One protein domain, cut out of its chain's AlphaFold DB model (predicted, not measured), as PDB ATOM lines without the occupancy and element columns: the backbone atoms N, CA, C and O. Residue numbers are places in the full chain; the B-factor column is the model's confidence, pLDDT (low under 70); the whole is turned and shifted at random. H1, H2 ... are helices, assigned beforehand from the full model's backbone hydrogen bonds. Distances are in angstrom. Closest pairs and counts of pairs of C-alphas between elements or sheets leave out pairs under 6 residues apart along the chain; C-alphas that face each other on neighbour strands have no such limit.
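Overview. This is residues 533 to 704 of the 1088 residues of the protein "Protein kinase domain-containing protein" of Phytophthora fragariae (UniProt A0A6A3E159). The model is two helical lobes side by side, H1 to H6 and H7 to H12, joined where H5 of the first crosses residues 651 to 655 of H8 in the second. In the second lobe H8 and H11 lie side by side as a core, with H7, H9, H10 and H12 around this pair; in the first, H5 runs through the middle with H2, H4 and H6 on three sides of it, H1 beside H2 and H3 across one end. The printed part has 172 residues with twelve named helices, H1 to H12 in order along the chain, and no named strand; the class is all helix. The whole is compact and rounded, with a radius of gyration of the C-alphas of 15.2 A and spans of 40 by 34 by 31 A.

Along the chain. The longest helix, H11, is residues 680 to 696, 24.7 A from first to last C-alpha, beginning at C-alpha 680 at (-8.276, 18.789, 63.873). In the same lobe H8 is residues 640 to 655, 22.7 A; H7 is residues 625 to 635, 15.5 A; H9 is residues 659 to 665; H10 is residues 668 to 677, 14.5 A; and H12 is residues 698 to 704, ending at C-alpha 704 at (-15.336, 12.568, 81.774). In the other lobe H5 is residues 588 to 603, 22.4 A, with a kink of 25 degrees near residue 597. H1 is residues 533 to 539, with C-alpha 533 at (-7.192, 42.443, 62.630). H2 is residues 546 to 559, 20.0 A; H3 is residues 563 to 571; H4 is residues 574 to 584, 15.2 A; and H6 is residues 610 to 617.

Arrangement. H11 touches H8 the same way at a shallow tilt of 20 degrees, with the closest C-alphas, those of Ser 651 and Ala 689, 3.8 A apart. H10 and H11 form a helical hairpin at a tilt of 33 degrees, only just shallow, closest at Leu 675 and Lys 683, 4.7 A between C-alphas. H12 touches residues 690 to 695 of H11 alone, closest at Cys 701 and Ala 694, 4.9 A between C-alphas. H7 and H8 are a hairpin at a steep tilt of 40 degrees, with the C-alphas of Leu 635 and Lys 643 closest at 4.7 A. H9 touches H7 about perpendicular, at 76 degrees, with the C-alphas of Met 628 and Val 665 closest at 7.1 A. H5, with residues 592 to 599 alone, touches H8 at a steep tilt of 66 degrees; the closest C-alphas, those of His 596 and Cys 652, are 5.2 A apart. H4 and H5 are a hairpin at a steep tilt of 41 degrees, closest at Val 582 and Gln 591, 4.3 A between C-alphas. H5 and H6 are a hairpin at a shallow tilt of 8 degrees, with the C-alphas of Thr 602 and Glu 610 closest at 5.8 A. H2 touches H5 with the C-alphas of Glu 550 and Ser 590 closest at 4.7 A. H1 and H2 are a hairpin at a shallow tilt of 24 degrees, closest at Leu 539 and Lys 549, 5.8 A between C-alphas. H3 only just touches H1, with 3 pairs of C-alphas within 8 A, closest at Val 569 and Pro 533, 7.0 A. H2 and H8 are near each other, with 7 pairs of C-alphas within 10 A, while H6 and H7 are apart. Every O i to N i+4 pair is within hydrogen-bond range in H1, H2, H4 and H6 to H12; in H3 it is 4 of 5 and in H5 10 of 12.

Size, cuts and confidence. The two C-alphas farthest apart, those of Gly 543 and Val 702, are 46.9 A apart. The printed part has no cut. No link is long; those from H1 to H2, H5 to H6 and H6 to H7 are short and the others tight. Mean pLDDT of the printed part is 91.3, and no printed residue is under 70.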
ATOM      1  N   PRO A 533      -7.007  40.991  62.615       94.12
ATOM      2  CA  PRO A 533      -7.192  42.443  62.630       94.12
ATOM      3  C   PRO A 533      -8.453  42.910  61.896       94.12
ATOM      4  O   PRO A 533      -9.166  43.782  62.393       94.12
ATOM      5  N   LEU A 534      -8.758  42.315  60.737       92.81
ATOM      6  CA  LEU A 534      -9.940  42.677  59.952       92.81
ATOM      7  C   LEU A 534     -11.235  42.239  60.637       92.81
ATOM      8  O   LEU A 534     -12.217  42.982  60.616       92.81
ATOM      9  N   LEU A 535     -11.249  41.060  61.264       95.00
ATOM     10  CA  LEU A 535     -12.407  40.579  62.021       95.00
ATOM     11  C   LEU A 535     -12.705  41.492  63.218       95.00
ATOM     12  O   LEU A 535     -13.848  41.921  63.377       95.00
ATOM     13  N   ILE A 536     -11.682  41.875  63.991       95.19
ATOM     14  CA  ILE A 536     -11.832  42.819  65.112       95.19
ATOM     15  C   ILE A 536     -12.319  44.187  64.624       95.19
ATOM     16  O   ILE A 536     -13.283  44.719  65.173       95.19
ATOM     17  N   GLN A 537     -11.740  44.728  63.547       93.56
ATOM     18  CA  GLN A 537     -12.180  46.003  62.971       93.56
ATOM     19  C   GLN A 537     -13.663  45.980  62.565       93.56
ATOM     20  O   GLN A 537     -14.393  46.941  62.807       93.56
ATOM     21  N   ARG A 538     -14.126  44.885  61.949       93.81
ATOM     22  CA  ARG A 538     -15.529  44.732  61.529       93.81
ATOM     23  C   ARG A 538     -16.475  44.570  62.718       93.81
ATOM     24  O   ARG A 538     -17.575  45.122  62.682       93.81
ATOM     25  N   LEU A 539     -16.048  43.871  63.770       93.38
ATOM     26  CA  LEU A 539     -16.806  43.741  65.021       93.38
ATOM     27  C   LEU A 539     -17.037  45.097  65.704       93.38
ATOM     28  O   LEU A 539     -18.118  45.321  66.252       93.38
ATOM     29  N   SER A 540     -16.068  46.009  65.608       89.88
ATOM     30  CA  SER A 540     -16.153  47.375  66.145       89.88
ATOM     31  C   SER A 540     -16.972  48.352  65.294       89.88
ATOM     32  O   SER A 540     -17.164  49.487  65.712       89.88
ATOM     33  N   SER A 541     -17.433  47.968  64.099       89.81
ATOM     34  CA  SER A 541     -18.175  48.880  63.219       89.81
ATOM     35  C   SER A 541     -19.646  49.014  63.633       89.81
ATOM     36  O   SER A 541     -20.367  48.015  63.723       89.81
ATOM     37  N   ASP A 542     -20.109  50.257  63.799       78.19
ATOM     38  CA  ASP A 542     -21.489  50.603  64.184       78.19
ATOM     39  C   ASP A 542     -22.552  50.158  63.165       78.19
ATOM     40  O   ASP A 542     -23.716  49.971  63.515       78.19
ATOM     41  N   GLY A 543     -22.163  49.941  61.902       81.44
ATOM     42  CA  GLY A 543     -23.061  49.465  60.843       81.44
ATOM     43  C   GLY A 543     -23.326  47.955  60.859       81.44
ATOM     44  O   GLY A 543     -24.137  47.469  60.070       81.44
ATOM     45  N   THR A 544     -22.646  47.196  61.723       86.31
ATOM     46  CA  THR A 544     -22.733  45.732  61.750       86.31
ATOM     47  C   THR A 544     -23.908  45.270  62.613       86.31
ATOM     48  O   THR A 544     -23.955  45.519  63.819       86.31
ATOM     49  N   THR A 545     -24.850  44.548  62.005       90.75
ATOM     50  CA  THR A 545     -26.022  43.983  62.700       90.75
ATOM     51  C   THR A 545     -25.623  42.923  63.734       90.75
ATOM     52  O   THR A 545     -24.558  42.313  63.638       90.75
ATOM     53  N   SER A 546     -26.491  42.640  64.708       87.81
ATOM     54  CA  SER A 546     -26.219  41.640  65.754       87.81
ATOM     55  C   SER A 546     -25.958  40.234  65.197       87.81
ATOM     56  O   SER A 546     -25.000  39.595  65.619       87.81
ATOM     57  N   GLN A 547     -26.719  39.788  64.192       89.75
ATOM     58  CA  GLN A 547     -26.473  38.514  63.501       89.75
ATOM     59  C   GLN A 547     -25.130  38.493  62.756       89.75
ATOM     60  O   GLN A 547     -24.447  37.471  62.735       89.75
ATOM     61  N   GLN A 548     -24.715  39.612  62.153       91.81
ATOM     62  CA  GLN A 548     -23.395  39.698  61.520       91.81
ATOM     63  C   GLN A 548     -22.269  39.664  62.559       91.81
ATOM     64  O   GLN A 548     -21.258  39.012  62.313       91.81
ATOM     65  N   LYS A 549     -22.442  40.320  63.716       93.06
ATOM     66  CA  LYS A 549     -21.472  40.271  64.823       93.06
ATOM     67  C   LYS A 549     -21.311  38.851  65.366       93.06
ATOM     68  O   LYS A 549     -20.185  38.416  65.562       93.06
ATOM     69  N   GLU A 550     -22.404  38.108  65.529       93.88
ATOM     70  CA  GLU A 550     -22.366  36.698  65.937       93.88
ATOM     71  C   GLU A 550     -21.563  35.831  64.955       93.88
ATOM     72  O   GLU A 550     -20.674  35.091  65.373       93.88
ATOM     73  N   LYS A 551     -21.807  35.976  63.643       92.94
ATOM     74  CA  LYS A 551     -21.040  35.259  62.615       92.94
ATOM     75  C   LYS A 551     -19.556  35.642  62.625       92.94
ATOM     76  O   LYS A 551     -18.703  34.767  62.559       92.94
ATOM     77  N   LEU A 552     -19.247  36.933  62.748       95.38
ATOM     78  CA  LEU A 552     -17.867  37.420  62.821       95.38
ATOM     79  C   LEU A 552     -17.133  36.917  64.073       95.38
ATOM     80  O   LEU A 552     -15.937  36.658  63.997       95.38
ATOM     81  N   LEU A 553     -17.826  36.772  65.208       96.25
ATOM     82  CA  LEU A 553     -17.261  36.176  66.421       96.25
ATOM     83  C   LEU A 553     -16.973  34.689  66.225       96.25
ATOM     84  O   LEU A 553     -15.894  34.234  66.587       96.25
ATOM     85  N   LEU A 554     -17.894  33.948  65.604       94.62
ATOM     86  CA  LEU A 554     -17.662  32.546  65.256       94.62
ATOM     87  C   LEU A 554     -16.440  32.391  64.334       94.62
ATOM     88  O   LEU A 554     -15.563  31.571  64.602       94.62
ATOM     89  N   ASP A 555     -16.344  33.220  63.290       94.31
ATOM     90  CA  ASP A 555     -15.197  33.242  62.376       94.31
ATOM     91  C   ASP A 555     -13.894  33.608  63.114       94.31
ATOM     92  O   ASP A 555     -12.843  33.017  62.864       94.31
ATOM     93  N   LEU A 556     -13.954  34.543  64.072       95.56
ATOM     94  CA  LEU A 556     -12.813  34.918  64.907       95.56
ATOM     95  C   LEU A 556     -12.322  33.742  65.757       95.56
ATOM     96  O   LEU A 556     -11.119  33.475  65.765       95.56
ATOM     97  N   LEU A 557     -13.225  33.029  66.439       95.12
ATOM     98  CA  LEU A 557     -12.872  31.862  67.253       95.12
ATOM     99  C   LEU A 557     -12.247  30.755  66.389       95.12
ATOM    100  O   LEU A 557     -11.192  30.233  66.745       95.12
ATOM    101  N   ARG A 558     -12.811  30.486  65.203       92.94
ATOM    102  CA  ARG A 558     -12.280  29.511  64.227       92.94
ATOM    103  C   ARG A 558     -10.873  29.836  63.729       92.94
ATOM    104  O   ARG A 558     -10.091  28.932  63.455       92.94
ATOM    105  N   VAL A 559     -10.523  31.116  63.620       92.00
ATOM    106  CA  VAL A 559      -9.157  31.531  63.263       92.00
ATOM    107  C   VAL A 559      -8.229  31.495  64.488       92.00
ATOM    108  O   VAL A 559      -7.027  31.268  64.347       92.00
ATOM    109  N   CYS A 560      -8.754  31.646  65.704       91.56
ATOM    110  CA  CYS A 560      -7.993  31.671  66.960       91.56
ATOM    111  C   CYS A 560      -7.650  30.281  67.541       91.56
ATOM    112  O   CYS A 560      -7.463  30.141  68.750       91.56
ATOM    113  N   VAL A 561      -7.462  29.275  66.684       87.88
ATOM    114  CA  VAL A 561      -7.007  27.914  67.047       87.88
ATOM    115  C   VAL A 561      -5.493  27.809  67.311       87.88
ATOM    116  O   VAL A 561      -4.959  26.726  67.527       87.88
ATOM    117  N   THR A 562      -4.769  28.935  67.269       86.00
ATOM    118  CA  THR A 562      -3.338  29.014  67.598       86.00
ATOM    119  C   THR A 562      -3.052  30.195  68.518       86.00
ATOM    120  O   THR A 562      -3.665  31.260  68.392       86.00
ATOM    121  N   ASN A 563      -2.040  30.058  69.380       84.00
ATOM    122  CA  ASN A 563      -1.603  31.149  70.257       84.00
ATOM    123  C   ASN A 563      -1.147  32.393  69.481       84.00
ATOM    124  O   ASN A 563      -1.385  33.507  69.935       84.00
ATOM    125  N   SER A 564      -0.561  32.235  68.288       87.06
ATOM    126  CA  SER A 564      -0.190  33.371  67.429       87.06
ATOM    127  C   SER A 564      -1.408  34.229  67.063       87.06
ATOM    128  O   SER A 564      -1.380  35.452  67.211       87.06
ATOM    129  N   ASN A 565      -2.511  33.592  66.660       90.81
ATOM    130  CA  ASN A 565      -3.738  34.305  66.312       90.81
ATOM    131  C   ASN A 565      -4.427  34.891  67.552       90.81
ATOM    132  O   ASN A 565      -4.837  36.050  67.512       90.81
ATOM    133  N   ARG A 566      -4.450  34.165  68.681       91.06
ATOM    134  CA  ARG A 566      -4.931  34.699  69.972       91.06
ATOM    135  C   ARG A 566      -4.142  35.946  70.396       91.06
ATOM    136  O   ARG A 566      -4.724  36.940  70.820       91.06
ATOM    137  N   VAL A 567      -2.820  35.959  70.197       89.25
ATOM    138  CA  VAL A 567      -1.955  37.120  70.475       89.25
ATOM    139  C   VAL A 567      -2.299  38.326  69.592       89.25
ATOM    140  O   VAL A 567      -2.240  39.468  70.056       89.25
ATOM    141  N   GLN A 568      -2.682  38.110  68.332       92.81
ATOM    142  CA  GLN A 568      -3.086  39.212  67.455       92.81
ATOM    143  C   GLN A 568      -4.334  39.933  67.969       92.81
ATOM    144  O   GLN A 568      -4.383  41.155  67.873       92.81
ATOM    145  N   VAL A 569      -5.282  39.222  68.594       92.81
ATOM    146  CA  VAL A 569      -6.519  39.819  69.129       92.81
ATOM    147  C   VAL A 569      -6.209  40.962  70.094       92.81
ATOM    148  O   VAL A 569      -6.758  42.052  69.945       92.81
ATOM    149  N   TYR A 570      -5.309  40.777  71.066       88.19
ATOM    150  CA  TYR A 570      -4.991  41.863  72.000       88.19
ATOM    151  C   TYR A 570      -4.076  42.927  71.373       88.19
ATOM    152  O   TYR A 570      -4.222  44.108  71.693       88.19
ATOM    153  N   LYS A 571      -3.180  42.555  70.444       90.75
ATOM    154  CA  LYS A 571      -2.369  43.528  69.684       90.75
ATOM    155  C   LYS A 571      -3.242  44.486  68.872       90.75
ATOM    156  O   LYS A 571      -2.894  45.654  68.727       90.75
ATOM    157  N   THR A 572      -4.400  44.023  68.406       93.12
ATOM    158  CA  THR A 572      -5.388  44.825  67.674       93.12
ATOM    159  C   THR A 572      -6.456  45.442  68.580       93.12
ATOM    160  O   THR A 572      -7.518  45.814  68.095       93.12
ATOM    161  N   LYS A 573      -6.205  45.547  69.896       92.44
ATOM    162  CA  LYS A 573      -7.156  46.080  70.893       92.44
ATOM    163  C   LYS A 573      -8.516  45.359  70.901       92.44
ATOM    164  O   LYS A 573      -9.547  45.970  71.161       92.44
ATOM    165  N   GLY A 574      -8.517  44.053  70.651       94.75
ATOM    166  CA  GLY A 574      -9.719  43.223  70.643       94.75
ATOM    167  C   GLY A 574     -10.327  42.984  72.026       94.75
ATOM    168  O   GLY A 574     -11.540  42.857  72.109       94.75
ATOM    169  N   ILE A 575      -9.535  42.991  73.112       95.88
ATOM    170  CA  ILE A 575     -10.048  42.768  74.481       95.88
ATOM    171  C   ILE A 575     -11.185  43.757  74.823       95.88
ATOM    172  O   ILE A 575     -12.284  43.285  75.092       95.88
ATOM    173  N   PRO A 576     -11.015  45.095  74.715       96.56
ATOM    174  CA  PRO A 576     -12.118  46.039  74.932       96.56
ATOM    175  C   PRO A 576     -13.354  45.797  74.054       96.56
ATOM    176  O   PRO A 576     -14.480  45.966  74.516       96.56
ATOM    177  N   VAL A 577     -13.152  45.393  72.794       96.12
ATOM    178  CA  VAL A 577     -14.246  45.113  71.849       96.12
ATOM    179  C   VAL A 577     -15.053  43.908  72.320       96.12
ATOM    180  O   VAL A 577     -16.276  43.982  72.393       96.12
ATOM    181  N   LEU A 578     -14.377  42.817  72.688       97.19
ATOM    182  CA  LEU A 578     -15.028  41.625  73.227       97.19
ATOM    183  C   LEU A 578     -15.716  41.931  74.566       97.19
ATOM    184  O   LEU A 578     -16.860  41.531  74.751       97.19
ATOM    185  N   THR A 579     -15.091  42.711  75.455       97.31
ATOM    186  CA  THR A 579     -15.683  43.132  76.738       97.31
ATOM    187  C   THR A 579     -16.995  43.896  76.546       97.31
ATOM    188  O   THR A 579     -17.985  43.588  77.211       97.31
ATOM    189  N   SER A 580     -17.040  44.858  75.617       95.81
ATOM    190  CA  SER A 580     -18.282  45.573  75.280       95.81
ATOM    191  C   SER A 580     -19.329  44.623  74.691       95.81
ATOM    192  O   SER A 580     -20.487  44.665  75.094       95.81
ATOM    193  N   LEU A 581     -18.934  43.690  73.818       96.19
ATOM    194  CA  LEU A 581     -19.858  42.709  73.238       96.19
ATOM    195  C   LEU A 581     -20.445  41.734  74.266       96.19
ATOM    196  O   LEU A 581     -21.592  41.329  74.102       96.19
ATOM    197  N   VAL A 582     -19.720  41.386  75.333       96.88
ATOM    198  CA  VAL A 582     -20.295  40.602  76.439       96.88
ATOM    199  C   VAL A 582     -21.363  41.411  77.181       96.88
ATOM    200  O   VAL A 582     -22.450  40.899  77.441       96.88
ATOM    201  N   ARG A 583     -21.089  42.687  77.479       95.62
ATOM    202  CA  ARG A 583     -22.001  43.559  78.244       95.62
ATOM    203  C   ARG A 583     -23.231  44.006  77.448       95.62
ATOM    204  O   ARG A 583     -24.317  44.103  78.006       95.62
ATOM    205  N   GLU A 584     -23.059  44.290  76.162       91.69
ATOM    206  CA  GLU A 584     -24.052  44.977  75.317       91.69
ATOM    207  C   GLU A 584     -24.573  44.106  74.159       91.69
ATOM    208  O   GLU A 584     -25.412  44.542  73.362       91.69
ATOM    209  N   GLY A 585     -24.063  42.879  74.021       87.62
ATOM    210  CA  GLY A 585     -24.451  41.951  72.963       87.62
ATOM    211  C   GLY A 585     -25.951  41.651  72.975       87.62
ATOM    212  O   GLY A 585     -26.540  41.376  74.014       87.62
ATOM    213  N   LYS A 586     -26.588  41.685  71.795       89.06
ATOM    214  CA  LYS A 586     -28.044  41.468  71.670       89.06
ATOM    215  C   LYS A 586     -28.448  40.001  71.542       89.06
ATOM    216  O   LYS A 586     -29.625  39.692  71.707       89.06
ATOM    217  N   THR A 587     -27.521  39.112  71.179       91.25
ATOM    218  CA  THR A 587     -27.793  37.671  71.072       91.25
ATOM    219  C   THR A 587     -26.988  36.912  72.112       91.25
ATOM    220  O   THR A 587     -25.831  37.247  72.373       91.25
ATOM    221  N   PHE A 588     -27.586  35.856  72.662       93.12
ATOM    222  CA  PHE A 588     -26.925  34.971  73.619       93.12
ATOM    223  C   PHE A 588     -25.595  34.430  73.074       93.12
ATOM    224  O   PHE A 588     -24.574  34.539  73.741       93.12
ATOM    225  N   LEU A 589     -25.580  33.944  71.826       93.50
ATOM    226  CA  LEU A 589     -24.364  33.425  71.194       93.50
ATOM    227  C   LEU A 589     -23.294  34.505  70.993       93.50
ATOM    228  O   LEU A 589     -22.118  34.219  71.175       93.50
ATOM    229  N   SER A 590     -23.669  35.754  70.682       94.44
ATOM    230  CA  SER A 590     -22.687  36.843  70.580       94.44
ATOM    231  C   SER A 590     -22.001  37.138  71.918       94.44
ATOM    232  O   SER A 590     -20.780  37.272  71.957       94.44
ATOM    233  N   GLN A 591     -22.762  37.178  73.017       95.88
ATOM    234  CA  GLN A 591     -22.197  37.381  74.351       95.88
ATOM    235  C   GLN A 591     -21.333  36.183  74.761       95.88
ATOM    236  O   GLN A 591     -20.214  36.363  75.233       95.88
ATOM    237  N   LEU A 592     -21.817  34.963  74.509       95.69
ATOM    238  CA  LEU A 592     -21.135  33.723  74.862       95.69
ATOM    239  C   LEU A 592     -19.808  33.545  74.103       95.69
ATOM    240  O   LEU A 592     -18.788  33.238  74.712       95.69
ATOM    241  N   TYR A 593     -19.786  33.785  72.787       97.31
ATOM    242  CA  TYR A 593     -18.558  33.705  71.987       97.31
ATOM    243  C   TYR A 593     -17.545  34.783  72.371       97.31
ATOM    244  O   TYR A 593     -16.344  34.513  72.416       97.31
ATOM    245  N   ALA A 594     -18.013  36.001  72.669       97.25
ATOM    246  CA  ALA A 594     -17.137  37.065  73.142       97.25
ATOM    247  C   ALA A 594     -16.532  36.726  74.514       97.25
ATOM    248  O   ALA A 594     -15.326  36.894  74.696       97.25
ATOM    249  N   LEU A 595     -17.334  36.185  75.439       97.25
ATOM    250  CA  LEU A 595     -16.876  35.738  76.755       97.25
ATOM    251  C   LEU A 595     -15.845  34.612  76.624       97.25
ATOM    252  O   LEU A 595     -14.773  34.688  77.222       97.25
ATOM    253  N   HIS A 596     -16.120  33.608  75.790       96.19
ATOM    254  CA  HIS A 596     -15.176  32.521  75.546       96.19
ATOM    255  C   HIS A 596     -13.843  33.038  74.983       96.19
ATOM    256  O   HIS A 596     -12.784  32.689  75.500       96.19
ATOM    257  N   GLY A 597     -13.871  33.964  74.017       94.81
ATOM    258  CA  GLY A 597     -12.656  34.608  73.510       94.81
ATOM    259  C   GLY A 597     -11.888  35.411  74.572       94.81
ATOM    260  O   GLY A 597     -10.661  35.486  74.514       94.81
ATOM    261  N   LEU A 598     -12.580  35.989  75.563       95.88
ATOM    262  CA  LEU A 598     -11.947  36.676  76.694       95.88
ATOM    263  C   LEU A 598     -11.266  35.720  77.678       95.88
ATOM    264  O   LEU A 598     -10.257  36.102  78.273       95.88
ATOM    265  N   SER A 599     -11.758  34.485  77.810       93.38
ATOM    266  CA  SER A 599     -11.224  33.499  78.760       93.38
ATOM    267  C   SER A 599      -9.736  33.209  78.533       93.38
ATOM    268  O   SER A 599      -8.963  33.140  79.488       93.38
ATOM    269  N   TRP A 600      -9.285  33.164  77.275       90.06
ATOM    270  CA  TRP A 600      -7.871  32.980  76.942       90.06
ATOM    271  C   TRP A 600      -7.000  34.099  77.527       90.06
ATOM    272  O   TRP A 600      -5.889  33.860  78.005       90.06
ATOM    273  N   PHE A 601      -7.499  35.337  77.523       90.19
ATOM    274  CA  PHE A 601      -6.775  36.492  78.054       90.19
ATOM    275  C   PHE A 601      -6.798  36.554  79.576       90.19
ATOM    276  O   PHE A 601      -5.910  37.185  80.144       90.19
ATOM    277  N   THR A 602      -7.734  35.874  80.224       86.69
ATOM    278  CA  THR A 602      -7.733  35.672  81.673       86.69
ATOM    279  C   THR A 602      -6.749  34.566  82.054       86.69
ATOM    280  O   THR A 602      -5.739  34.828  82.706       86.69
ATOM    281  N   PHE A 603      -6.982  33.345  81.565       81.88
ATOM    282  CA  PHE A 603      -6.351  32.134  82.095       81.88
ATOM    283  C   PHE A 603      -5.038  31.747  81.403       81.88
ATOM    284  O   PHE A 603      -4.196  31.092  82.009       81.88
ATOM    285  N   SER A 604      -4.830  32.142  80.140       79.75
ATOM    286  CA  SER A 604      -3.615  31.779  79.384       79.75
ATOM    287  C   SER A 604      -2.611  32.925  79.253       79.75
ATOM    288  O   SER A 604      -1.406  32.690  79.310       79.75
ATOM    289  N   PHE A 605      -3.080  34.166  79.077       82.31
ATOM    290  CA  PHE A 605      -2.203  35.325  78.834       82.31
ATOM    291  C   PHE A 605      -2.156  36.350  79.977       82.31
ATOM    292  O   PHE A 605      -1.337  37.274  79.909       82.31
ATOM    293  N   SER A 606      -3.034  36.230  80.981       82.38
ATOM    294  CA  SER A 606      -3.143  37.149  82.129       82.38
ATOM    295  C   SER A 606      -3.195  38.637  81.727       82.38
ATOM    296  O   SER A 606      -2.566  39.497  82.343       82.38
ATOM    297  N   LYS A 607      -3.897  38.942  80.629       87.50
ATOM    298  CA  LYS A 607      -4.167  40.298  80.116       87.50
ATOM    299  C   LYS A 607      -5.512  40.858  80.574       87.50
ATOM    300  O   LYS A 607      -5.693  42.069  80.500       87.50
ATOM    301  N   LEU A 608      -6.416  40.003  81.043       89.94
ATOM    302  CA  LEU A 608      -7.664  40.366  81.709       89.94
ATOM    303  C   LEU A 608      -7.608  39.845  83.151       89.94
ATOM    304  O   LEU A 608      -7.089  38.755  83.388       89.94
ATOM    305  N   ARG A 609      -8.098  40.622  84.121       87.94
ATOM    306  CA  ARG A 609      -8.145  40.174  85.522       87.94
ATOM    307  C   ARG A 609      -9.259  39.148  85.700       87.94
ATOM    308  O   ARG A 609     -10.349  39.347  85.177       87.94
ATOM    309  N   GLU A 610      -9.019  38.121  86.511       87.62
ATOM    310  CA  GLU A 610     -10.036  37.113  86.851       87.62
ATOM    311  C   GLU A 610     -11.307  37.750  87.428       87.62
ATOM    312  O   GLU A 610     -12.396  37.467  86.952       87.62
ATOM    313  N   SER A 611     -11.187  38.721  88.341       89.19
ATOM    314  CA  SER A 611     -12.355  39.430  88.895       89.19
ATOM    315  C   SER A 611     -13.167  40.208  87.853       89.19
ATOM    316  O   SER A 611     -14.376  40.380  87.999       89.19
ATOM    317  N   GLU A 612     -12.517  40.688  86.792       93.88
ATOM    318  CA  GLU A 612     -13.202  41.336  85.678       93.88
ATOM    319  C   GLU A 612     -13.912  40.303  84.799       93.88
ATOM    320  O   GLU A 612     -15.045  40.535  84.388       93.88
ATOM    321  N   PHE A 613     -13.279  39.152  84.563       94.38
ATOM    322  CA  PHE A 613     -13.887  38.033  83.850       94.38
ATOM    323  C   PHE A 613     -15.129  37.493  84.576       94.38
ATOM    324  O   PHE A 613     -16.168  37.345  83.943       94.38
ATOM    325  N   GLU A 614     -15.072  37.318  85.897       92.12
ATOM    326  CA  GLU A 614     -16.221  36.914  86.726       92.12
ATOM    327  C   GLU A 614     -17.384  37.918  86.643       92.12
ATOM    328  O   GLU A 614     -18.549  37.548  86.502       92.12
ATOM    329  N   SER A 615     -17.084  39.222  86.639       94.50
ATOM    330  CA  SER A 615     -18.116  40.246  86.418       94.50
ATOM    331  C   SER A 615     -18.765  40.130  85.034       94.50
ATOM    332  O   SER A 615     -19.950  40.438  84.887       94.50
ATOM    333  N   LEU A 616     -17.999  39.736  84.016       95.56
ATOM    334  CA  LEU A 616     -18.493  39.552  82.653       95.56
ATOM    335  C   LEU A 616     -19.280  38.250  82.498       95.56
ATOM    336  O   LEU A 616     -20.269  38.246  81.767       95.56
ATOM    337  N   LEU A 617     -18.899  37.193  83.216       92.44
ATOM    338  CA  LEU A 617     -19.641  35.937  83.295       92.44
ATOM    339  C   LEU A 617     -21.091  36.199  83.731       92.44
ATOM    340  O   LEU A 617     -22.021  35.789  83.044       92.44
ATOM    341  N   GLY A 618     -21.285  37.019  84.771       90.25
ATOM    342  CA  GLY A 618     -22.615  37.432  85.242       90.25
ATOM    343  C   GLY A 618     -23.451  38.260  84.250       90.25
ATOM    344  O   GLY A 618     -24.634  38.487  84.497       90.25
ATOM    345  N   CYS A 619     -22.879  38.719  83.129       93.06
ATOM    346  CA  CYS A 619     -23.623  39.407  82.064       93.06
ATOM    347  C   CYS A 619     -24.265  38.436  81.057       93.06
ATOM    348  O   CYS A 619     -25.128  38.844  80.275       93.06
ATOM    349  N   VAL A 620     -23.832  37.171  81.034       93.31
ATOM    350  CA  VAL A 620     -24.317  36.152  80.099       93.31
ATOM    351  C   VAL A 620     -25.392  35.317  80.788       93.31
ATOM    352  O   VAL A 620     -25.209  34.842  81.903       93.31
ATOM    353  N   ARG A 621     -26.546  35.141  80.135       93.31
ATOM    354  CA  ARG A 621     -27.611  34.284  80.679       93.31
ATOM    355  C   ARG A 621     -27.235  32.803  80.612       93.31
ATOM    356  O   ARG A 621     -26.533  32.381  79.699       93.31
ATOM    357  N   GLU A 622     -27.857  32.001  81.466       88.00
ATOM    358  CA  GLU A 622     -27.807  30.540  81.361       88.00
ATOM    359  C   GLU A 622     -28.406  30.028  80.027       88.00
ATOM    360  O   GLU A 622     -29.411  30.580  79.539       88.00
ATOM    361  N   PRO A 623     -27.832  28.971  79.418       89.12
ATOM    362  CA  PRO A 623     -28.392  28.335  78.231       89.12
ATOM    363  C   PRO A 623     -29.733  27.650  78.524       89.12
ATOM    364  O   PRO A 623     -29.951  27.032  79.566       89.12
ATOM    365  N   MET A 624     -30.657  27.721  77.566       88.88
ATOM    366  CA  MET A 624     -31.950  27.049  77.659       88.88
ATOM    367  C   MET A 624     -31.807  25.556  77.354       88.88
ATOM    368  O   MET A 624     -31.025  25.152  76.495       88.88
ATOM    369  N   HIS A 625     -32.657  24.725  77.962       81.44
ATOM    370  CA  HIS A 625     -32.675  23.280  77.698       81.44
ATOM    371  C   HIS A 625     -32.851  22.948  76.202       81.44
ATOM    372  O   HIS A 625     -32.270  21.992  75.702       81.44
ATOM    373  N   THR A 626     -33.618  23.748  75.457       87.25
ATOM    374  CA  THR A 626     -33.781  23.586  74.001       87.25
ATOM    375  C   THR A 626     -32.494  23.854  73.224       87.25
ATOM    376  O   THR A 626     -32.238  23.167  72.241       87.25
ATOM    377  N   GLU A 627     -31.677  24.812  73.666       89.31
ATOM    378  CA  GLU A 627     -30.371  25.107  73.059       89.31
ATOM    379  C   GLU A 627     -29.405  23.939  73.304       89.31
ATOM    380  O   GLU A 627     -28.730  23.492  72.381       89.31
ATOM    381  N   MET A 628     -29.429  23.358  74.510       87.12
ATOM    382  CA  MET A 628     -28.641  22.165  74.847       87.12
ATOM    383  C   MET A 628     -29.074  20.918  74.061       87.12
ATOM    384  O   MET A 628     -28.234  20.136  73.621       87.12
ATOM    385  N   LEU A 629     -30.380  20.717  73.850       84.81
ATOM    386  CA  LEU A 629     -30.872  19.610  73.024       84.81
ATOM    387  C   LEU A 629     -30.500  19.780  71.545       84.81
ATOM    388  O   LEU A 629     -30.195  18.785  70.887       84.81
ATOM    389  N   SER A 630     -30.497  21.018  71.028       89.81
ATOM    390  CA  SER A 630     -30.019  21.304  69.667       89.81
ATOM    391  C   SER A 630     -28.559  20.889  69.511       89.81
ATOM    392  O   SER A 630     -28.219  20.220  68.539       89.81
ATOM    393  N   LEU A 631     -27.718  21.186  70.510       91.50
ATOM    394  CA  LEU A 631     -26.309  20.789  70.502       91.50
ATOM    395  C   LEU A 631     -26.112  19.277  70.395       91.50
ATOM    396  O   LEU A 631     -25.266  18.841  69.623       91.50
ATOM    397  N   LEU A 632     -26.897  18.468  71.114       89.62
ATOM    398  CA  LEU A 632     -26.803  17.006  71.004       89.62
ATOM    399  C   LEU A 632     -27.083  16.521  69.581       89.62
ATOM    400  O   LEU A 632     -26.367  15.662  69.074       89.62
ATOM    401  N   HIS A 633     -28.111  17.080  68.941       90.31
ATOM    402  CA  HIS A 633     -28.453  16.729  67.568       90.31
ATOM    403  C   HIS A 633     -27.369  17.192  66.584       90.31
ATOM    404  O   HIS A 633     -27.005  16.459  65.670       90.31
ATOM    405  N   GLU A 634     -26.823  18.394  66.773       95.31
ATOM    406  CA  GLU A 634     -25.767  18.942  65.916       95.31
ATOM    407  C   GLU A 634     -24.435  18.188  66.059       95.31
ATOM    408  O   GLU A 634     -23.785  17.917  65.053       95.31
ATOM    409  N   LEU A 635     -24.066  17.751  67.269       94.12
ATOM    410  CA  LEU A 635     -22.898  16.891  67.509       94.12
ATOM    411  C   LEU A 635     -23.012  15.517  66.827       94.12
ATOM    412  O   LEU A 635     -21.999  14.874  66.558       94.12
ATOM    413  N   GLN A 636     -24.236  15.064  66.551       92.56
ATOM    414  CA  GLN A 636     -24.532  13.810  65.852       92.56
ATOM    415  C   GLN A 636     -24.767  13.990  64.347       92.56
ATOM    416  O   GLN A 636     -24.996  12.999  63.656       92.56
ATOM    417  N   SER A 637     -24.739  15.225  63.836       93.75
ATOM    418  CA  SER A 637     -24.899  15.511  62.406       93.75
ATOM    419  C   SER A 637     -23.812  14.821  61.588       93.75
ATOM    420  O   SER A 637     -22.712  14.685  62.085       93.75
ATOM    421  N   ASP A 638     -24.049  14.441  60.334       91.44
ATOM    422  CA  ASP A 638     -22.977  13.944  59.452       91.44
ATOM    423  C   ASP A 638     -22.112  15.072  58.855       91.44
ATOM    424  O   ASP A 638     -21.094  14.804  58.220       91.44
ATOM    425  N   ASP A 639     -22.502  16.333  59.055       95.81
ATOM    426  CA  ASP A 639     -21.787  17.504  58.551       95.81
ATOM    427  C   ASP A 639     -20.672  17.929  59.522       95.81
ATOM    428  O   ASP A 639     -20.922  18.323  60.667       95.81
ATOM    429  N   ASP A 640     -19.426  17.866  59.050       94.25
ATOM    430  CA  ASP A 640     -18.246  18.200  59.845       94.25
ATOM    431  C   ASP A 640     -18.224  19.652  60.331       94.25
ATOM    432  O   ASP A 640     -17.737  19.915  61.436       94.25
ATOM    433  N   GLU A 641     -18.756  20.596  59.550       93.50
ATOM    434  CA  GLU A 641     -18.811  22.003  59.938       93.50
ATOM    435  C   GLU A 641     -19.855  22.224  61.043       93.50
ATOM    436  O   GLU A 641     -19.632  23.015  61.969       93.50
ATOM    437  N   VAL A 642     -20.970  21.485  60.986       95.62
ATOM    438  CA  VAL A 642     -22.011  21.494  62.025       95.62
ATOM    439  C   VAL A 642     -21.483  20.886  63.323       95.62
ATOM    440  O   VAL A 642     -21.625  21.513  64.375       95.62
ATOM    441  N   LYS A 643     -20.799  19.733  63.260       95.31
ATOM    442  CA  LYS A 643     -20.148  19.125  64.435       95.31
ATOM    443  C   LYS A 643     -19.114  20.053  65.058       95.31
ATOM    444  O   LYS A 643     -19.083  20.202  66.277       95.31
ATOM    445  N   GLU A 644     -18.268  20.680  64.235       95.69
ATOM    446  CA  GLU A 644     -17.238  21.610  64.709       95.69
ATOM    447  C   GLU A 644     -17.868  22.786  65.461       95.69
ATOM    448  O   GLU A 644     -17.442  23.112  66.570       95.69
ATOM    449  N   ARG A 645     -18.917  23.395  64.889       95.81
ATOM    450  CA  ARG A 645     -19.642  24.497  65.533       95.81
ATOM    451  C   ARG A 645     -20.268  24.060  66.856       95.81
ATOM    452  O   ARG A 645     -20.172  24.801  67.832       95.81
ATOM    453  N   ALA A 646     -20.883  22.880  66.898       96.75
ATOM    454  CA  ALA A 646     -21.508  22.361  68.108       96.75
ATOM    455  C   ALA A 646     -20.473  22.069  69.210       96.75
ATOM    456  O   ALA A 646     -20.687  22.436  70.363       96.75
ATOM    457  N   ALA A 647     -19.314  21.501  68.860       97.12
ATOM    458  CA  ALA A 647     -18.213  21.283  69.801       97.12
ATOM    459  C   ALA A 647     -17.667  22.607  70.368       97.12
ATOM    460  O   ALA A 647     -17.479  22.733  71.579       97.12
ATOM    461  N   LEU A 648     -17.491  23.626  69.518       97.00
ATOM    462  CA  LEU A 648     -17.097  24.969  69.951       97.00
ATOM    463  C   LEU A 648     -18.137  25.586  70.896       97.00
ATOM    464  O   LEU A 648     -17.782  26.156  71.925       97.00
ATOM    465  N   GLN A 649     -19.425  25.452  70.581       96.69
ATOM    466  CA  GLN A 649     -20.502  25.927  71.448       96.69
ATOM    467  C   GLN A 649     -20.521  25.202  72.799       96.69
ATOM    468  O   GLN A 649     -20.765  25.860  73.808       96.69
ATOM    469  N   CYS A 650     -20.211  23.900  72.859       96.50
ATOM    470  CA  CYS A 650     -20.019  23.198  74.133       96.50
ATOM    471  C   CYS A 650     -18.885  23.822  74.957       96.50
ATOM    472  O   CYS A 650     -19.081  24.064  76.144       96.50
ATOM    473  N   SER A 651     -17.747  24.139  74.330       95.50
ATOM    474  CA  SER A 651     -16.636  24.833  75.000       95.50
ATOM    475  C   SER A 651     -17.068  26.203  75.532       95.50
ATOM    476  O   SER A 651     -16.873  26.518  76.704       95.50
ATOM    477  N   CYS A 652     -17.778  26.982  74.713       96.06
ATOM    478  CA  CYS A 652     -18.248  28.309  75.101       96.06
ATOM    479  C   CYS A 652     -19.286  28.252  76.237       96.06
ATOM    480  O   CYS A 652     -19.233  29.062  77.157       96.06
ATOM    481  N   MET A 653     -20.218  27.292  76.201       95.19
ATOM    482  CA  MET A 653     -21.203  27.078  77.269       95.19
ATOM    483  C   MET A 653     -20.549  26.604  78.567       95.19
ATOM    484  O   MET A 653     -20.954  27.058  79.633       95.19
ATOM    485  N   ALA A 654     -19.527  25.748  78.492       93.75
ATOM    486  CA  ALA A 654     -18.745  25.365  79.663       93.75
ATOM    487  C   ALA A 654     -18.039  26.588  80.272       93.75
ATOM    488  O   ALA A 654     -18.130  26.799  81.475       93.75
ATOM    489  N   THR A 655     -17.434  27.455  79.447       93.00
ATOM    490  CA  THR A 655     -16.850  28.731  79.908       93.00
ATOM    491  C   THR A 655     -17.892  29.660  80.535       93.00
ATOM    492  O   THR A 655     -17.576  30.411  81.451       93.00
ATOM    493  N   GLY A 656     -19.132  29.612  80.047       91.25
ATOM    494  CA  GLY A 656     -20.266  30.356  80.586       91.25
ATOM    495  C   GLY A 656     -20.859  29.790  81.881       91.25
ATOM    496  O   GLY A 656     -21.901  30.281  82.293       91.25
ATOM    497  N   GLY A 657     -20.254  28.765  82.497       88.81
ATOM    498  CA  GLY A 657     -20.727  28.164  83.753       88.81
ATOM    499  C   GLY A 657     -21.759  27.041  83.590       88.81
ATOM    500  O   GLY A 657     -22.238  26.486  84.574       88.81
ATOM    501  N   ALA A 658     -22.087  26.628  82.360       88.50
ATOM    502  CA  ALA A 658     -23.108  25.607  82.107       88.50
ATOM    503  C   ALA A 658     -22.571  24.161  82.136       88.50
ATOM    504  O   ALA A 658     -23.197  23.254  81.571       88.50
ATOM    505  N   GLY A 659     -21.412  23.919  82.756       87.00
ATOM    506  CA  GLY A 659     -20.709  22.636  82.679       87.00
ATOM    507  C   GLY A 659     -21.531  21.460  83.207       87.00
ATOM    508  O   GLY A 659     -21.735  20.437  82.547       87.00
ATOM    509  N   ASP A 660     -22.132  21.682  84.361       81.56
ATOM    510  CA  ASP A 660     -23.015  20.758  85.051       81.56
ATOM    511  C   ASP A 660     -24.270  20.391  84.226       81.56
ATOM    512  O   ASP A 660     -24.745  19.247  84.214       81.56
ATOM    513  N   ALA A 661     -24.806  21.364  83.480       85.44
ATOM    514  CA  ALA A 661     -25.946  21.164  82.593       85.44
ATOM    515  C   ALA A 661     -25.558  20.387  81.326       85.44
ATOM    516  O   ALA A 661     -26.280  19.466  80.938       85.44
ATOM    517  N   LEU A 662     -24.393  20.687  80.741       86.75
ATOM    518  CA  LEU A 662     -23.819  19.943  79.617       86.75
ATOM    519  C   LEU A 662     -23.592  18.466  79.974       86.75
ATOM    520  O   LEU A 662     -23.989  17.577  79.212       86.75
ATOM    521  N   ARG A 663     -23.036  18.181  81.162       86.62
ATOM    522  CA  ARG A 663     -22.906  16.806  81.672       86.62
ATOM    523  C   ARG A 663     -24.269  16.110  81.734       86.62
ATOM    524  O   ARG A 663     -24.406  15.006  81.209       86.62
ATOM    525  N   ARG A 664     -25.284  16.747  82.337       80.56
ATOM    526  CA  ARG A 664     -26.628  16.162  82.529       80.56
ATOM    527  C   ARG A 664     -27.353  15.828  81.228       80.56
ATOM    528  O   ARG A 664     -28.067  14.829  81.185       80.56
ATOM    529  N   VAL A 665     -27.191  16.637  80.180       80.94
ATOM    530  CA  VAL A 665     -27.813  16.348  78.875       80.94
ATOM    531  C   VAL A 665     -27.065  15.259  78.093       80.94
ATOM    532  O   VAL A 665     -27.602  14.725  77.129       80.94
ATOM    533  N   GLY A 666     -25.859  14.876  78.528       82.25
ATOM    534  CA  GLY A 666     -25.119  13.745  77.970       82.25
ATOM    535  C   GLY A 666     -24.223  14.096  76.783       82.25
ATOM    536  O   GLY A 666     -24.070  13.269  75.888       82.25
ATOM    537  N   VAL A 667     -23.614  15.292  76.759       88.81
ATOM    538  CA  VAL A 667     -22.668  15.662  75.682       88.81
ATOM    539  C   VAL A 667     -21.342  14.891  75.747       88.81
ATOM    540  O   VAL A 667     -20.681  14.736  74.724       88.81
ATOM    541  N   LEU A 668     -20.945  14.393  76.927       91.75
ATOM    542  CA  LEU A 668     -19.602  13.843  77.165       91.75
ATOM    543  C   LEU A 668     -19.212  12.697  76.212       91.75
ATOM    544  O   LEU A 668     -18.145  12.802  75.611       91.75
ATOM    545  N   PRO A 669     -20.039  11.654  75.979       92.12
ATOM    546  CA  PRO A 669     -19.666  10.580  75.054       92.12
ATOM    547  C   PRO A 669     -19.475  11.064  73.610       92.12
ATOM    548  O   PRO A 669     -18.650  10.523  72.880       92.12
ATOM    549  N   LEU A 670     -20.215  12.101  73.195       94.69
ATOM    550  CA  LEU A 670     -20.089  12.683  71.856       94.69
ATOM    551  C   LEU A 670     -18.789  13.481  71.726       94.69
ATOM    552  O   LEU A 670     -18.086  13.336  70.730       94.69
ATOM    553  N   LEU A 671     -18.434  14.268  72.749       97.06
ATOM    554  CA  LEU A 671     -17.158  14.987  72.790       97.06
ATOM    555  C   LEU A 671     -15.969  14.015  72.782       97.06
ATOM    556  O   LEU A 671     -15.028  14.225  72.022       97.06
ATOM    557  N   VAL A 672     -16.031  12.920  73.550       96.19
ATOM    558  CA  VAL A 672     -14.995  11.871  73.530       96.19
ATOM    559  C   VAL A 672     -14.895  11.215  72.148       96.19
ATOM    560  O   VAL A 672     -13.793  11.069  71.625       96.19
ATOM    561  N   GLY A 673     -16.025  10.917  71.498       95.31
ATOM    562  CA  GLY A 673     -16.026  10.387  70.129       95.31
ATOM    563  C   GLY A 673     -15.365  11.321  69.103       95.31
ATOM    564  O   GLY A 673     -14.707  10.849  68.170       95.31
ATOM    565  N   LEU A 674     -15.478  12.645  69.287       96.69
ATOM    566  CA  LEU A 674     -14.777  13.633  68.459       96.69
ATOM    567  C   LEU A 674     -13.261  13.642  68.701       96.69
ATOM    568  O   LEU A 674     -12.515  13.867  67.748       96.69
ATOM    569  N   LEU A 675     -12.781  13.361  69.920       95.88
ATOM    570  CA  LEU A 675     -11.339  13.247  70.194       95.88
ATOM    571  C   LEU A 675     -10.685  12.132  69.365       95.88
ATOM    572  O   LEU A 675      -9.561  12.281  68.876       95.88
ATOM    573  N   GLU A 676     -11.399  11.023  69.182       90.81
ATOM    574  CA  GLU A 676     -10.921   9.869  68.422       90.81
ATOM    575  C   GLU A 676     -10.998  10.128  66.914       90.81
ATOM    576  O   GLU A 676      -9.980  10.082  66.214       90.81
ATOM    577  N   ASN A 677     -12.194  10.477  66.430       91.62
ATOM    578  CA  ASN A 677     -12.544  10.389  65.009       91.62
ATOM    579  C   ASN A 677     -12.765  11.746  64.322       91.62
ATOM    580  O   ASN A 677     -13.025  11.781  63.121       91.62
ATOM    581  N   GLY A 678     -12.687  12.855  65.059       92.94
ATOM    582  CA  GLY A 678     -12.973  14.184  64.526       92.94
ATOM    583  C   GLY A 678     -11.861  14.786  63.662       92.94
ATOM    584  O   GLY A 678     -10.725  14.309  63.612       92.94
ATOM    585  N   THR A 679     -12.171  15.899  63.004       94.62
ATOM    586  CA  THR A 679     -11.177  16.767  62.359       94.62
ATOM    587  C   THR A 679     -10.275  17.444  63.399       94.62
ATOM    588  O   THR A 679     -10.570  17.445  64.594       94.62
ATOM    589  N   ALA A 680      -9.175  18.067  62.965       92.50
ATOM    590  CA  ALA A 680      -8.276  18.789  63.873       92.50
ATOM    591  C   ALA A 680      -9.011  19.855  64.713       92.50
ATOM    592  O   ALA A 680      -8.820  19.929  65.920       92.50
ATOM    593  N   ASN A 681      -9.909  20.634  64.110       92.06
ATOM    594  CA  ASN A 681     -10.671  21.639  64.856       92.06
ATOM    595  C   ASN A 681     -11.699  21.001  65.799       92.06
ATOM    596  O   ASN A 681     -11.844  21.449  66.931       92.06
ATOM    597  N   GLN A 682     -12.390  19.941  65.364       95.50
ATOM    598  CA  GLN A 682     -13.337  19.217  66.219       95.50
ATOM    599  C   GLN A 682     -12.635  18.632  67.453       95.50
ATOM    600  O   GLN A 682     -13.153  18.756  68.561       95.50
ATOM    601  N   LYS A 683     -11.436  18.055  67.279       96.81
ATOM    602  CA  LYS A 683     -10.597  17.541  68.372       96.81
ATOM    603  C   LYS A 683     -10.191  18.648  69.334       96.81
ATOM    604  O   LYS A 683     -10.323  18.469  70.542       96.81
ATOM    605  N   LEU A 684      -9.748  19.794  68.815       94.81
ATOM    606  CA  LEU A 684      -9.388  20.946  69.637       94.81
ATOM    607  C   LEU A 684     -10.575  21.433  70.476       94.81
ATOM    608  O   LEU A 684     -10.467  21.486  71.697       94.81
ATOM    609  N   TRP A 685     -11.722  21.715  69.853       96.56
ATOM    610  CA  TRP A 685     -12.889  22.241  70.567       96.56
ATOM    611  C   TRP A 685     -13.493  21.242  71.551       96.56
ATOM    612  O   TRP A 685     -13.905  21.632  72.642       96.56
ATOM    613  N   ALA A 686     -13.505  19.952  71.204       97.62
ATOM    614  CA  ALA A 686     -13.896  18.908  72.143       97.62
ATOM    615  C   ALA A 686     -12.939  18.847  73.342       97.62
ATOM    616  O   ALA A 686     -13.397  18.716  74.475       97.62
ATOM    617  N   THR A 687     -11.631  18.999  73.116       97.06
ATOM    618  CA  THR A 687     -10.639  19.031  74.199       97.06
ATOM    619  C   THR A 687     -10.838  20.255  75.090       97.06
ATOM    620  O   THR A 687     -10.940  20.088  76.298       97.06
ATOM    621  N   GLU A 688     -10.985  21.460  74.529       94.88
ATOM    622  CA  GLU A 688     -11.214  22.690  75.311       94.88
ATOM    623  C   GLU A 688     -12.509  22.632  76.141       94.88
ATOM    624  O   GLU A 688     -12.541  23.068  77.298       94.88
ATOM    625  N   ALA A 689     -13.569  22.030  75.592       96.50
ATOM    626  CA  ALA A 689     -14.794  21.785  76.344       96.50
ATOM    627  C   ALA A 689     -14.534  20.862  77.544       96.50
ATOM    628  O   ALA A 689     -14.942  21.175  78.659       96.50
ATOM    629  N   LEU A 690     -13.816  19.753  77.339       97.06
ATOM    630  CA  LEU A 690     -13.482  18.806  78.407       97.06
ATOM    631  C   LEU A 690     -12.534  19.403  79.454       97.06
ATOM    632  O   LEU A 690     -12.719  19.131  80.636       97.06
ATOM    633  N   VAL A 691     -11.572  20.238  79.050       94.62
ATOM    634  CA  VAL A 691     -10.701  21.004  79.959       94.62
ATOM    635  C   VAL A 691     -11.544  21.830  80.922       94.62
ATOM    636  O   VAL A 691     -11.377  21.719  82.136       94.62
ATOM    637  N   THR A 692     -12.457  22.629  80.365       92.00
ATOM    638  CA  THR A 692     -13.284  23.561  81.139       92.00
ATOM    639  C   THR A 692     -14.251  22.808  82.052       92.00
ATOM    640  O   THR A 692     -14.422  23.162  83.214       92.00
ATOM    641  N   LEU A 693     -14.839  21.717  81.553       91.88
ATOM    642  CA  LEU A 693     -15.694  20.839  82.348       91.88
ATOM    643  C   LEU A 693     -14.927  20.179  83.502       91.88
ATOM    644  O   LEU A 693     -15.463  20.089  84.603       91.88
ATOM    645  N   ALA A 694     -13.686  19.739  83.273       91.31
ATOM    646  CA  ALA A 694     -12.843  19.135  84.302       91.31
ATOM    647  C   ALA A 694     -12.363  20.151  85.354       91.31
ATOM    648  O   ALA A 694     -12.142  19.777  86.498       91.31
ATOM    649  N   SER A 695     -12.211  21.435  85.010       87.19
ATOM    650  CA  SER A 695     -11.890  22.471  86.007       87.19
ATOM    651  C   SER A 695     -13.078  22.887  86.884       87.19
ATOM    652  O   SER A 695     -12.864  23.525  87.908       87.19
ATOM    653  N   ASP A 696     -14.307  22.564  86.477       77.69
ATOM    654  CA  ASP A 696     -15.547  23.046  87.106       77.69
ATOM    655  C   ASP A 696     -15.934  22.243  88.362       77.69
ATOM    656  O   ASP A 696     -16.307  22.819  89.382       77.69
ATOM    657  N   SER A 697     -15.834  20.907  88.320       78.31
ATOM    658  CA  SER A 697     -16.143  20.051  89.478       78.31
ATOM    659  C   SER A 697     -15.517  18.659  89.401       78.31
ATOM    660  O   SER A 697     -15.319  18.098  88.317       78.31
ATOM    661  N   ASP A 698     -15.293  18.049  90.567       78.00
ATOM    662  CA  ASP A 698     -14.807  16.672  90.671       78.00
ATOM    663  C   ASP A 698     -15.818  15.669  90.077       78.00
ATOM    664  O   ASP A 698     -15.425  14.681  89.453       78.00
ATOM    665  N   GLU A 699     -17.130  15.931  90.168       77.25
ATOM    666  CA  GLU A 699     -18.149  15.097  89.522       77.25
ATOM    667  C   GLU A 699     -18.046  15.125  87.990       77.25
ATOM    668  O   GLU A 699     -18.274  14.104  87.330       77.25
ATOM    669  N   ASN A 700     -17.682  16.268  87.398       83.50
ATOM    670  CA  ASN A 700     -17.386  16.333  85.968       83.50
ATOM    671  C   ASN A 700     -16.129  15.525  85.633       83.50
ATOM    672  O   ASN A 700     -16.153  14.775  84.658       83.50
ATOM    673  N   CYS A 701     -15.069  15.603  86.445       83.25
ATOM    674  CA  CYS A 701     -13.858  14.798  86.259       83.25
ATOM    675  C   CYS A 701     -14.155  13.293  86.238       83.25
ATOM    676  O   CYS A 701     -13.692  12.578  85.340       83.25
ATOM    677  N   VAL A 702     -14.967  12.813  87.183       79.12
ATOM    678  CA  VAL A 702     -15.409  11.411  87.224       79.12
ATOM    679  C   VAL A 702     -16.207  11.070  85.965       79.12
ATOM    680  O   VAL A 702     -15.887  10.102  85.279       79.12
ATOM    681  N   ALA A 703     -17.186  11.895  85.583       79.50
ATOM    682  CA  ALA A 703     -18.016  11.632  84.408       79.50
ATOM    683  C   ALA A 703     -17.216  11.615  83.090       79.50
ATOM    684  O   ALA A 703     -17.454  10.761  82.235       79.50
ATOM    685  N   ILE A 704     -16.246  12.519  82.929       85.19
ATOM    686  CA  ILE A 704     -15.336  12.568  81.774       85.19
ATOM    687  C   ILE A 704     -14.466  11.305  81.722       85.19
ATOM    688  O   ILE A 704     -14.281  10.708  80.659       85.19
TER     689      ILE A 704